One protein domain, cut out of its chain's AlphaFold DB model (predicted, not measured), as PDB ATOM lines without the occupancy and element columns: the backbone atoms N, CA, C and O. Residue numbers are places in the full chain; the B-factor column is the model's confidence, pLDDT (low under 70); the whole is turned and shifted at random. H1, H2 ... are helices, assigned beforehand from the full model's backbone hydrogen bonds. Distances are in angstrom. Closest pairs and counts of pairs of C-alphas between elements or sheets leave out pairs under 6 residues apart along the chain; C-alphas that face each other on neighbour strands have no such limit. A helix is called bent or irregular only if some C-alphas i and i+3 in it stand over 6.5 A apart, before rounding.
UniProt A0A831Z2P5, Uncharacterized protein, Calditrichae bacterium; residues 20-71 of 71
ATOM      1  N   GLU A  20      78.555 -12.609  -0.093       96.31
ATOM      2  CA  GLU A  20      79.749 -13.007  -0.830       96.31
ATOM      3  C   GLU A  20      80.991 -12.303  -0.291       96.31
ATOM      4  O   GLU A  20      81.955 -12.973   0.078       96.31
ATOM      5  N   ARG A  21      80.923 -10.984  -0.089       95.44
ATOM      6  CA  ARG A  21      82.001 -10.214   0.540       95.44
ATOM      7  C   ARG A  21      82.325 -10.717   1.947       95.44
ATOM      8  O   ARG A  21      83.491 -10.845   2.312       95.44
ATOM      9  N   MET A  22      81.308 -11.021   2.758       94.50
ATOM     10  CA  MET A  22      81.522 -11.581   4.101       94.50
ATOM     11  C   MET A  22      82.151 -12.976   4.043       94.50
ATOM     12  O   MET A  22      82.978 -13.313   4.891       94.50
ATOM     13  N   ARG A  23      81.780 -13.789   3.047       95.38
ATOM     14  CA  ARG A  23      82.373 -15.108   2.821       95.38
ATOM     15  C   ARG A  23      83.838 -14.991   2.407       95.38
ATOM     16  O   ARG A  23      84.655 -15.694   2.990       95.38
ATOM     17  N   GLN A  24      84.165 -14.115   1.459       96.88
ATOM     18  CA  GLN A  24      85.548 -13.839   1.053       96.88
ATOM     19  C   GLN A  24      86.378 -13.403   2.256       96.88
ATOM     20  O   GLN A  24      87.356 -14.063   2.593       96.88
ATOM     21  N   LYS A  25      85.888 -12.414   3.013       95.81
ATOM     22  CA  LYS A  25      86.548 -11.962   4.241       95.81
ATOM     23  C   LYS A  25      86.773 -13.100   5.240       95.81
ATOM     24  O   LYS A  25      87.830 -13.188   5.840       95.81
ATOM     25  N   TYR A  26      85.810 -14.003   5.411       96.56
ATOM     26  CA  TYR A  26      85.982 -15.167   6.286       96.56
ATOM     27  C   TYR A  26      87.092 -16.129   5.829       96.56
ATOM     28  O   TYR A  26      87.671 -16.827   6.663       96.56
ATOM     29  N   HIS A  27      87.369 -16.207   4.528       95.44
ATOM     30  CA  HIS A  27      88.430 -17.050   3.982       95.44
ATOM     31  C   HIS A  27      89.797 -16.358   3.976       95.44
ATOM     32  O   HIS A  27      90.795 -17.027   4.227       95.44
ATOM     33  N   GLU A  28      89.829 -15.054   3.713       97.62
ATOM     34  CA  GLU A  28      91.058 -14.273   3.523       97.62
ATOM     35  C   GLU A  28      91.617 -13.682   4.820       97.62
ATOM     36  O   GLU A  28      92.823 -13.492   4.921       97.62
ATOM     37  N   ASP A  29      90.764 -13.402   5.811       97.50
ATOM     38  CA  ASP A  29      91.133 -12.757   7.075       97.50
ATOM     39  C   ASP A  29      91.019 -13.766   8.240       97.50
ATOM     40  O   ASP A  29      89.913 -14.053   8.732       97.50
ATOM     41  N   PRO A  30      92.152 -14.337   8.703       95.81
ATOM     42  CA  PRO A  30      92.172 -15.296   9.802       95.81
ATOM     43  C   PRO A  30      91.659 -14.714  11.123       95.81
ATOM     44  O   PRO A  30      91.002 -15.425  11.884       95.81
ATOM     45  N   GLU A  31      91.899 -13.432  11.400       97.06
ATOM     46  CA  GLU A  31      91.432 -12.797  12.636       97.06
ATOM     47  C   GLU A  31      89.909 -12.668  12.638       97.06
ATOM     48  O   GLU A  31      89.237 -13.016  13.618       97.06
ATOM     49  N   TYR A  32      89.334 -12.231  11.516       95.19
ATOM     50  CA  TYR A  32      87.887 -12.173  11.346       95.19
ATOM     51  C   TYR A  32      87.254 -13.562  11.461       95.19
ATOM     52  O   TYR A  32      86.208 -13.730  12.109       95.19
ATOM     53  N   ARG A  33      87.902 -14.578  10.883       96.69
ATOM     54  CA  ARG A  33      87.489 -15.978  10.982       96.69
ATOM     55  C   ARG A  33      87.454 -16.463  12.431       96.69
ATOM     56  O   ARG A  33      86.427 -16.997  12.867       96.69
ATOM     57  N   GLU A  34      88.532 -16.265  13.182       97.62
ATOM     58  CA  GLU A  34      88.638 -16.713  14.574       97.62
ATOM     59  C   GLU A  34      87.677 -15.956  15.494       97.62
ATOM     60  O   GLU A  34      86.957 -16.578  16.283       97.62
ATOM     61  N   LYS A  35      87.534 -14.638  15.323       96.94
ATOM     62  CA  LYS A  35      86.537 -13.841  16.057       96.94
ATOM     63  C   LYS A  35      85.116 -14.353  15.820       96.94
ATOM     64  O   LYS A  35      84.324 -14.473  16.759       96.94
ATOM     65  N   THR A  36      84.796 -14.697  14.574       95.75
ATOM     66  CA  THR A  36      83.485 -15.238  14.195       95.75
ATOM     67  C   THR A  36      83.237 -16.606  14.832       95.75
ATOM     68  O   THR A  36      82.169 -16.825  15.409       95.75
ATOM     69  N   LYS A  37      84.227 -17.509  14.802       95.94
ATOM     70  CA  LYS A  37      84.143 -18.818  15.469       95.94
ATOM     71  C   LYS A  37      83.970 -18.675  16.978       95.94
ATOM     72  O   LYS A  37      83.078 -19.308  17.540       95.94
ATOM     73  N   LYS A  38      84.776 -17.827  17.627       97.38
ATOM     74  CA  LYS A  38      84.711 -17.594  19.076       97.38
ATOM     75  C   LYS A  38      83.329 -17.098  19.487       97.38
ATOM     76  O   LYS A  38      82.739 -17.652  20.408       97.38
ATOM     77  N   ARG A  39      82.771 -16.129  18.753       96.06
ATOM     78  CA  ARG A  39      81.413 -15.620  18.996       96.06
ATOM     79  C   ARG A  39      80.347 -16.703  18.824       96.06
ATOM     80  O   ARG A  39      79.445 -16.801  19.650       96.06
ATOM     81  N   ALA A  40      80.430 -17.502  17.760       94.94
ATOM     82  CA  ALA A  40      79.475 -18.582  17.523       94.94
ATOM     83  C   ALA A  40      79.550 -19.662  18.614       94.94
ATOM     84  O   ALA A  40      78.513 -20.124  19.085       94.94
ATOM     85  N   LYS A  41      80.766 -20.020  19.048       96.69
ATOM     86  CA  LYS A  41      81.000 -20.972  20.139       96.69
ATOM     87  C   LYS A  41      80.446 -20.449  21.462       96.69
ATOM     88  O   LYS A  41      79.694 -21.168  22.104       96.69
ATOM     89  N   ALA A  42      80.763 -19.207  21.830       97.75
ATOM     90  CA  ALA A  42      80.235 -18.572  23.038       97.75
ATOM     91  C   ALA A  42      78.703 -18.614  23.048       97.75
ATOM     92  O   ALA A  42      78.105 -19.210  23.939       97.75
ATOM     93  N   ARG A  43      78.070 -18.148  21.964       96.81
ATOM     94  CA  ARG A  43      76.612 -18.183  21.830       96.81
ATOM     95  C   ARG A  43      76.038 -19.597  21.930       96.81
ATOM     96  O   ARG A  43      74.990 -19.784  22.522       96.81
ATOM     97  N   TYR A  44      76.699 -20.605  21.369       96.81
ATOM     98  CA  TYR A  44      76.238 -21.989  21.493       96.81
ATOM     99  C   TYR A  44      76.198 -22.486  22.947       96.81
ATOM    100  O   TYR A  44      75.344 -23.304  23.283       96.81
ATOM    101  N   HIS A  45      77.105 -22.013  23.802       96.31
ATOM    102  CA  HIS A  45      77.133 -22.390  25.215       96.31
ATOM    103  C   HIS A  45      76.227 -21.511  26.085       96.31
ATOM    104  O   HIS A  45      75.640 -22.018  27.034       96.31
ATOM    105  N   GLU A  46      76.098 -20.229  25.748       97.88
ATOM    106  CA  GLU A  46      75.379 -19.229  26.548       97.88
ATOM    107  C   GLU A  46      73.888 -19.108  26.198       97.88
ATOM    108  O   GLU A  46      73.096 -18.719  27.048       97.88
ATOM    109  N   ASP A  47      73.491 -19.430  24.962       97.69
ATOM    110  CA  ASP A  47      72.125 -19.275  24.444       97.69
ATOM    111  C   ASP A  47      71.524 -20.669  24.142       97.69
ATOM    112  O   ASP A  47      71.781 -21.259  23.079       97.69
ATOM    113  N   PRO A  48      70.723 -21.234  25.073       96.06
ATOM    114  CA  PRO A  48      70.104 -22.547  24.908       96.06
ATOM    115  C   PRO A  48      69.182 -22.634  23.690       96.06
ATOM    116  O   PRO A  48      69.122 -23.682  23.041       96.06
ATOM    117  N   GLU A  49      68.489 -21.551  23.333       97.50
ATOM    118  CA  GLU A  49      67.608 -21.530  22.164       97.50
ATOM    119  C   GLU A  49      68.435 -21.641  20.878       97.50
ATOM    120  O   GLU A  49      68.159 -22.471  20.002       97.50
ATOM    121  N   TYR A  50      69.515 -20.863  20.777       95.31
ATOM    122  CA  TYR A  50      70.451 -20.955  19.661       95.31
ATOM    123  C   TYR A  50      71.075 -22.349  19.552       95.31
ATOM    124  O   TYR A  50      71.178 -22.898  18.443       95.31
ATOM    125  N   ARG A  51      71.440 -22.957  20.685       97.31
ATOM    126  CA  ARG A  51      71.945 -24.331  20.750       97.31
ATOM    127  C   ARG A  51      70.941 -25.333  20.189       97.31
ATOM    128  O   ARG A  51      71.289 -26.093  19.282       97.31
ATOM    129  N   GLN A  52      69.701 -25.309  20.675       97.94
ATOM    130  CA  GLN A  52      68.647 -26.229  20.239       97.94
ATOM    131  C   GLN A  52      68.355 -26.083  18.746       97.94
ATOM    132  O   GLN A  52      68.347 -27.069  18.006       97.94
ATOM    133  N   ARG A  53      68.230 -24.846  18.249       97.25
ATOM    134  CA  ARG A  53      68.035 -24.592  16.813       97.25
ATOM    135  C   ARG A  53      69.203 -25.091  15.968       97.25
ATOM    136  O   ARG A  53      69.000 -25.540  14.839       97.25
ATOM    137  N   THR A  54      70.427 -25.009  16.480       96.19
ATOM    138  CA  THR A  54      71.618 -25.526  15.790       96.19
ATOM    139  C   THR A  54      71.592 -27.052  15.699       96.19
ATOM    140  O   THR A  54      71.805 -27.598  14.614       96.19
ATOM    141  N   LEU A  55      71.252 -27.740  16.794       97.06
ATOM    142  CA  LEU A  55      71.097 -29.199  16.824       97.06
ATOM    143  C   LEU A  55      69.976 -29.679  15.894       97.06
ATOM    144  O   LEU A  55      70.175 -30.609  15.110       97.06
ATOM    145  N   GLN A  56      68.827 -29.004  15.917       97.75
ATOM    146  CA  GLN A  56      67.684 -29.338  15.072       97.75
ATOM    147  C   GLN A  56      68.034 -29.252  13.577       97.75
ATOM    148  O   GLN A  56      67.806 -30.202  12.828       97.75
ATOM    149  N   ARG A  57      68.698 -28.170  13.145       96.75
ATOM    150  CA  ARG A  57      69.174 -28.031  11.754       96.75
ATOM    151  C   ARG A  57      70.165 -29.128  11.359       96.75
ATOM    152  O   ARG A  57      70.162 -29.579  10.212       96.75
ATOM    153  N   ALA A  58      71.035 -29.548  12.280       96.56
ATOM    154  CA  ALA A  58      71.971 -30.640  12.028       96.56
ATOM    155  C   ALA A  58      71.229 -31.971  11.815       96.56
ATOM    156  O   ALA A  58      71.517 -32.678  10.846       96.56
ATOM    157  N   LYS A  59      70.223 -32.261  12.650       97.25
ATOM    158  CA  LYS A  59      69.352 -33.437  12.513       97.25
ATOM    159  C   LYS A  59      68.602 -33.431  11.182       97.25
ATOM    160  O   LYS A  59      68.617 -34.430  10.469       97.25
ATOM    161  N   GLU A  60      68.000 -32.307  10.802       97.06
ATOM    162  CA  GLU A  60      67.287 -32.157   9.524       97.06
ATOM    163  C   GLU A  60      68.198 -32.389   8.317       97.06
ATOM    164  O   GLU A  60      67.832 -33.112   7.386       97.06
ATOM    165  N   ARG A  61      69.413 -31.824   8.344       96.31
ATOM    166  CA  ARG A  61      70.422 -32.065   7.305       96.31
ATOM    167  C   ARG A  61      70.761 -33.544   7.182       96.31
ATOM    168  O   ARG A  61      70.764 -34.059   6.068       96.31
ATOM    169  N   TYR A  62      71.020 -34.210   8.304       95.88
ATOM    170  CA  TYR A  62      71.335 -35.636   8.319       95.88
ATOM    171  C   TYR A  62      70.193 -36.470   7.729       95.88
ATOM    172  O   TYR A  62      70.417 -37.275   6.830       95.88
ATOM    173  N   GLN A  63      68.951 -36.208   8.144       95.75
ATOM    174  CA  GLN A  63      67.779 -36.904   7.608       95.75
ATOM    175  C   GLN A  63      67.605 -36.673   6.103       95.75
ATOM    176  O   GLN A  63      67.303 -37.606   5.359       95.75
ATOM    177  N   LYS A  64      67.841 -35.445   5.625       95.44
ATOM    178  CA  LYS A  64      67.805 -35.128   4.192       95.44
ATOM    179  C   LYS A  64      68.890 -35.875   3.414       95.44
ATOM    180  O   LYS A  64      68.619 -36.337   2.312       95.44
ATOM    181  N   MET A  65      70.102 -35.981   3.964       94.44
ATOM    182  CA  MET A  65      71.199 -36.729   3.341       94.44
ATOM    183  C   MET A  65      70.896 -38.228   3.292       94.44
ATOM    184  O   MET A  65      71.017 -38.817   2.225       94.44
ATOM    185  N   LYS A  66      70.401 -38.810   4.390       93.94
ATOM    186  CA  LYS A  66      69.977 -40.216   4.442       93.94
ATOM    187  C   LYS A  66      68.903 -40.523   3.394       93.94
ATOM    188  O   LYS A  66      69.060 -41.431   2.593       93.94
ATOM    189  N   LYS A  67      67.853 -39.698   3.304       91.62
ATOM    190  CA  LYS A  67      66.804 -39.852   2.275       91.62
ATOM    191  C   LYS A  67      67.337 -39.795   0.838       91.62
ATOM    192  O   LYS A  67      66.754 -40.426  -0.030       91.62
ATOM    193  N   LYS A  68      68.403 -39.028   0.583       88.75
ATOM    194  CA  LYS A  68      69.048 -38.961  -0.738       88.75
ATOM    195  C   LYS A  68      69.905 -40.185  -1.054       88.75
ATOM    196  O   LYS A  68      70.048 -40.491  -2.221       88.75
ATOM    197  N   GLN A  69      70.503 -40.819  -0.047       80.81
ATOM    198  CA  GLN A  69      71.333 -42.019  -0.223       80.81
ATOM    199  C   GLN A  69      70.491 -43.284  -0.420       80.81
ATOM    200  O   GLN A  69      70.943 -44.233  -1.042       80.81
ATOM    201  N   ASN A  70      69.269 -43.289   0.113       74.62
ATOM    202  CA  ASN A  70      68.317 -44.395   0.011       74.62
ATOM    203  C   ASN A  70      67.377 -44.296  -1.214       74.62
ATOM    204  O   ASN A  70      66.369 -45.001  -1.240       74.62
ATOM    205  N   LYS A  71      67.648 -43.403  -2.174       60.12
ATOM    206  CA  LYS A  71      66.875 -43.204  -3.410       60.12
ATOM    207  C   LYS A  71      67.781 -43.441  -4.607       60.12
ATOM    208  O   LYS A  71      67.276 -44.008  -5.594       60.12
TER     209      LYS A  71
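What this domain is: This is residues 20 to 71 of the 71 residues of an uncharacterized protein of Calditrichae bacterium (UniProt A0A831Z2P5). Two long helices, H2 and H3, meet near their ends as a wide V, and a short helix, H1, makes a second corner at the other end of H2, turned across the plane of the V. The model is an open chain of three helices joined at two corners, with no packed core, and the far part of H3, with the last residues, sticks out as a free arm from residue 55 to residue 71. The printed part has 52 residues with three named helices, in the order H1, H2, H3, and no named strand; its class is all helix. It is only just extended, close to loose, with a radius of gyration of the C-alphas of 15.0 A. The C-alphas span 41 by 27 by 14 A along their three main axes, an outline that is only just flat.

Where its parts are: The printed part opens with H1, residues 20 to 28, which begins at C-alpha 20, at (79.749, -13.007, -0.830), and measures 12.2 A from first to last C-alpha. Asp 29 stands between it and the next helix, with its C-alpha at (91.133, -12.757, 7.075). H2 holds residues 30 to 46, Pro 30 to Glu 46, and is 24.0 A long from first to last C-alpha. It begins at C-alpha 30, at (92.172, -15.296, 9.802), and ends at C-alpha 46, at (75.379, -19.229, 26.548). Asp 47 follows, and then H3, residues 48 to 69, Pro 48 to Gln 69. With 22 residues H3 is the longest helix, 31.8 A from first to last C-alpha, and it ends at C-alpha 69, at (71.333, -42.019, -0.223). Asn 70 and Lys 71 come after it. None of the three helices is bent or irregular.

How they stand to each other: H1 and H2 touch only at the corner by their link, with 5 pairs of C-alphas within 8 A. Their closest C-alphas are those of Tyr 26 and Arg 33, 5.0 A apart, and H2 touches H1 with residues 32 to 33 alone. The lines of H1 and H2 stand about perpendicular, at 75 degrees, and their centres are 15.3 A apart. H2 and H3 also touch only at the corner by their link, again with 5 pairs of C-alphas within 8 A. Here the closest C-alphas are those of Tyr 44 and Arg 51, 4.9 A apart. H2 touches H3 with residues 43 to 45 alone, and H3 touches H2 with residues 50 to 51 alone. The lines of H2 and H3 stand about perpendicular, at 74 degrees, and their centres are 20.3 A apart. H1 and H3 are apart. In H1, H2 and H3 every pair of O i and N i+4 is within hydrogen-bond range.

The domain as a whole: The two C-alphas farthest apart in the domain are those of Glu 31 and Lys 71, at 42.3 A. From the first to the last printed C-alpha, Glu 20 to Lys 71, the distance is 32.9 A. Residues 55 to 71, of which 55 to 69 belong to H3, stand free. Without them the body has 35 residues, spans 31 by 18 by 8 A and has a radius of gyration of 11.6 A. The links from H1 to H2 and from H2 to H3 are both tight, with 1 residue in each, and there is no long link. The printed part has no cut; it begins at residue 20 and ends at residue 71, the last residue of the chain. The mean pLDDT of the printed part is 94.8, with means of 96 for H1, 97 for H2 and 95 for H3. One printed residue, Lys 71, is under 70.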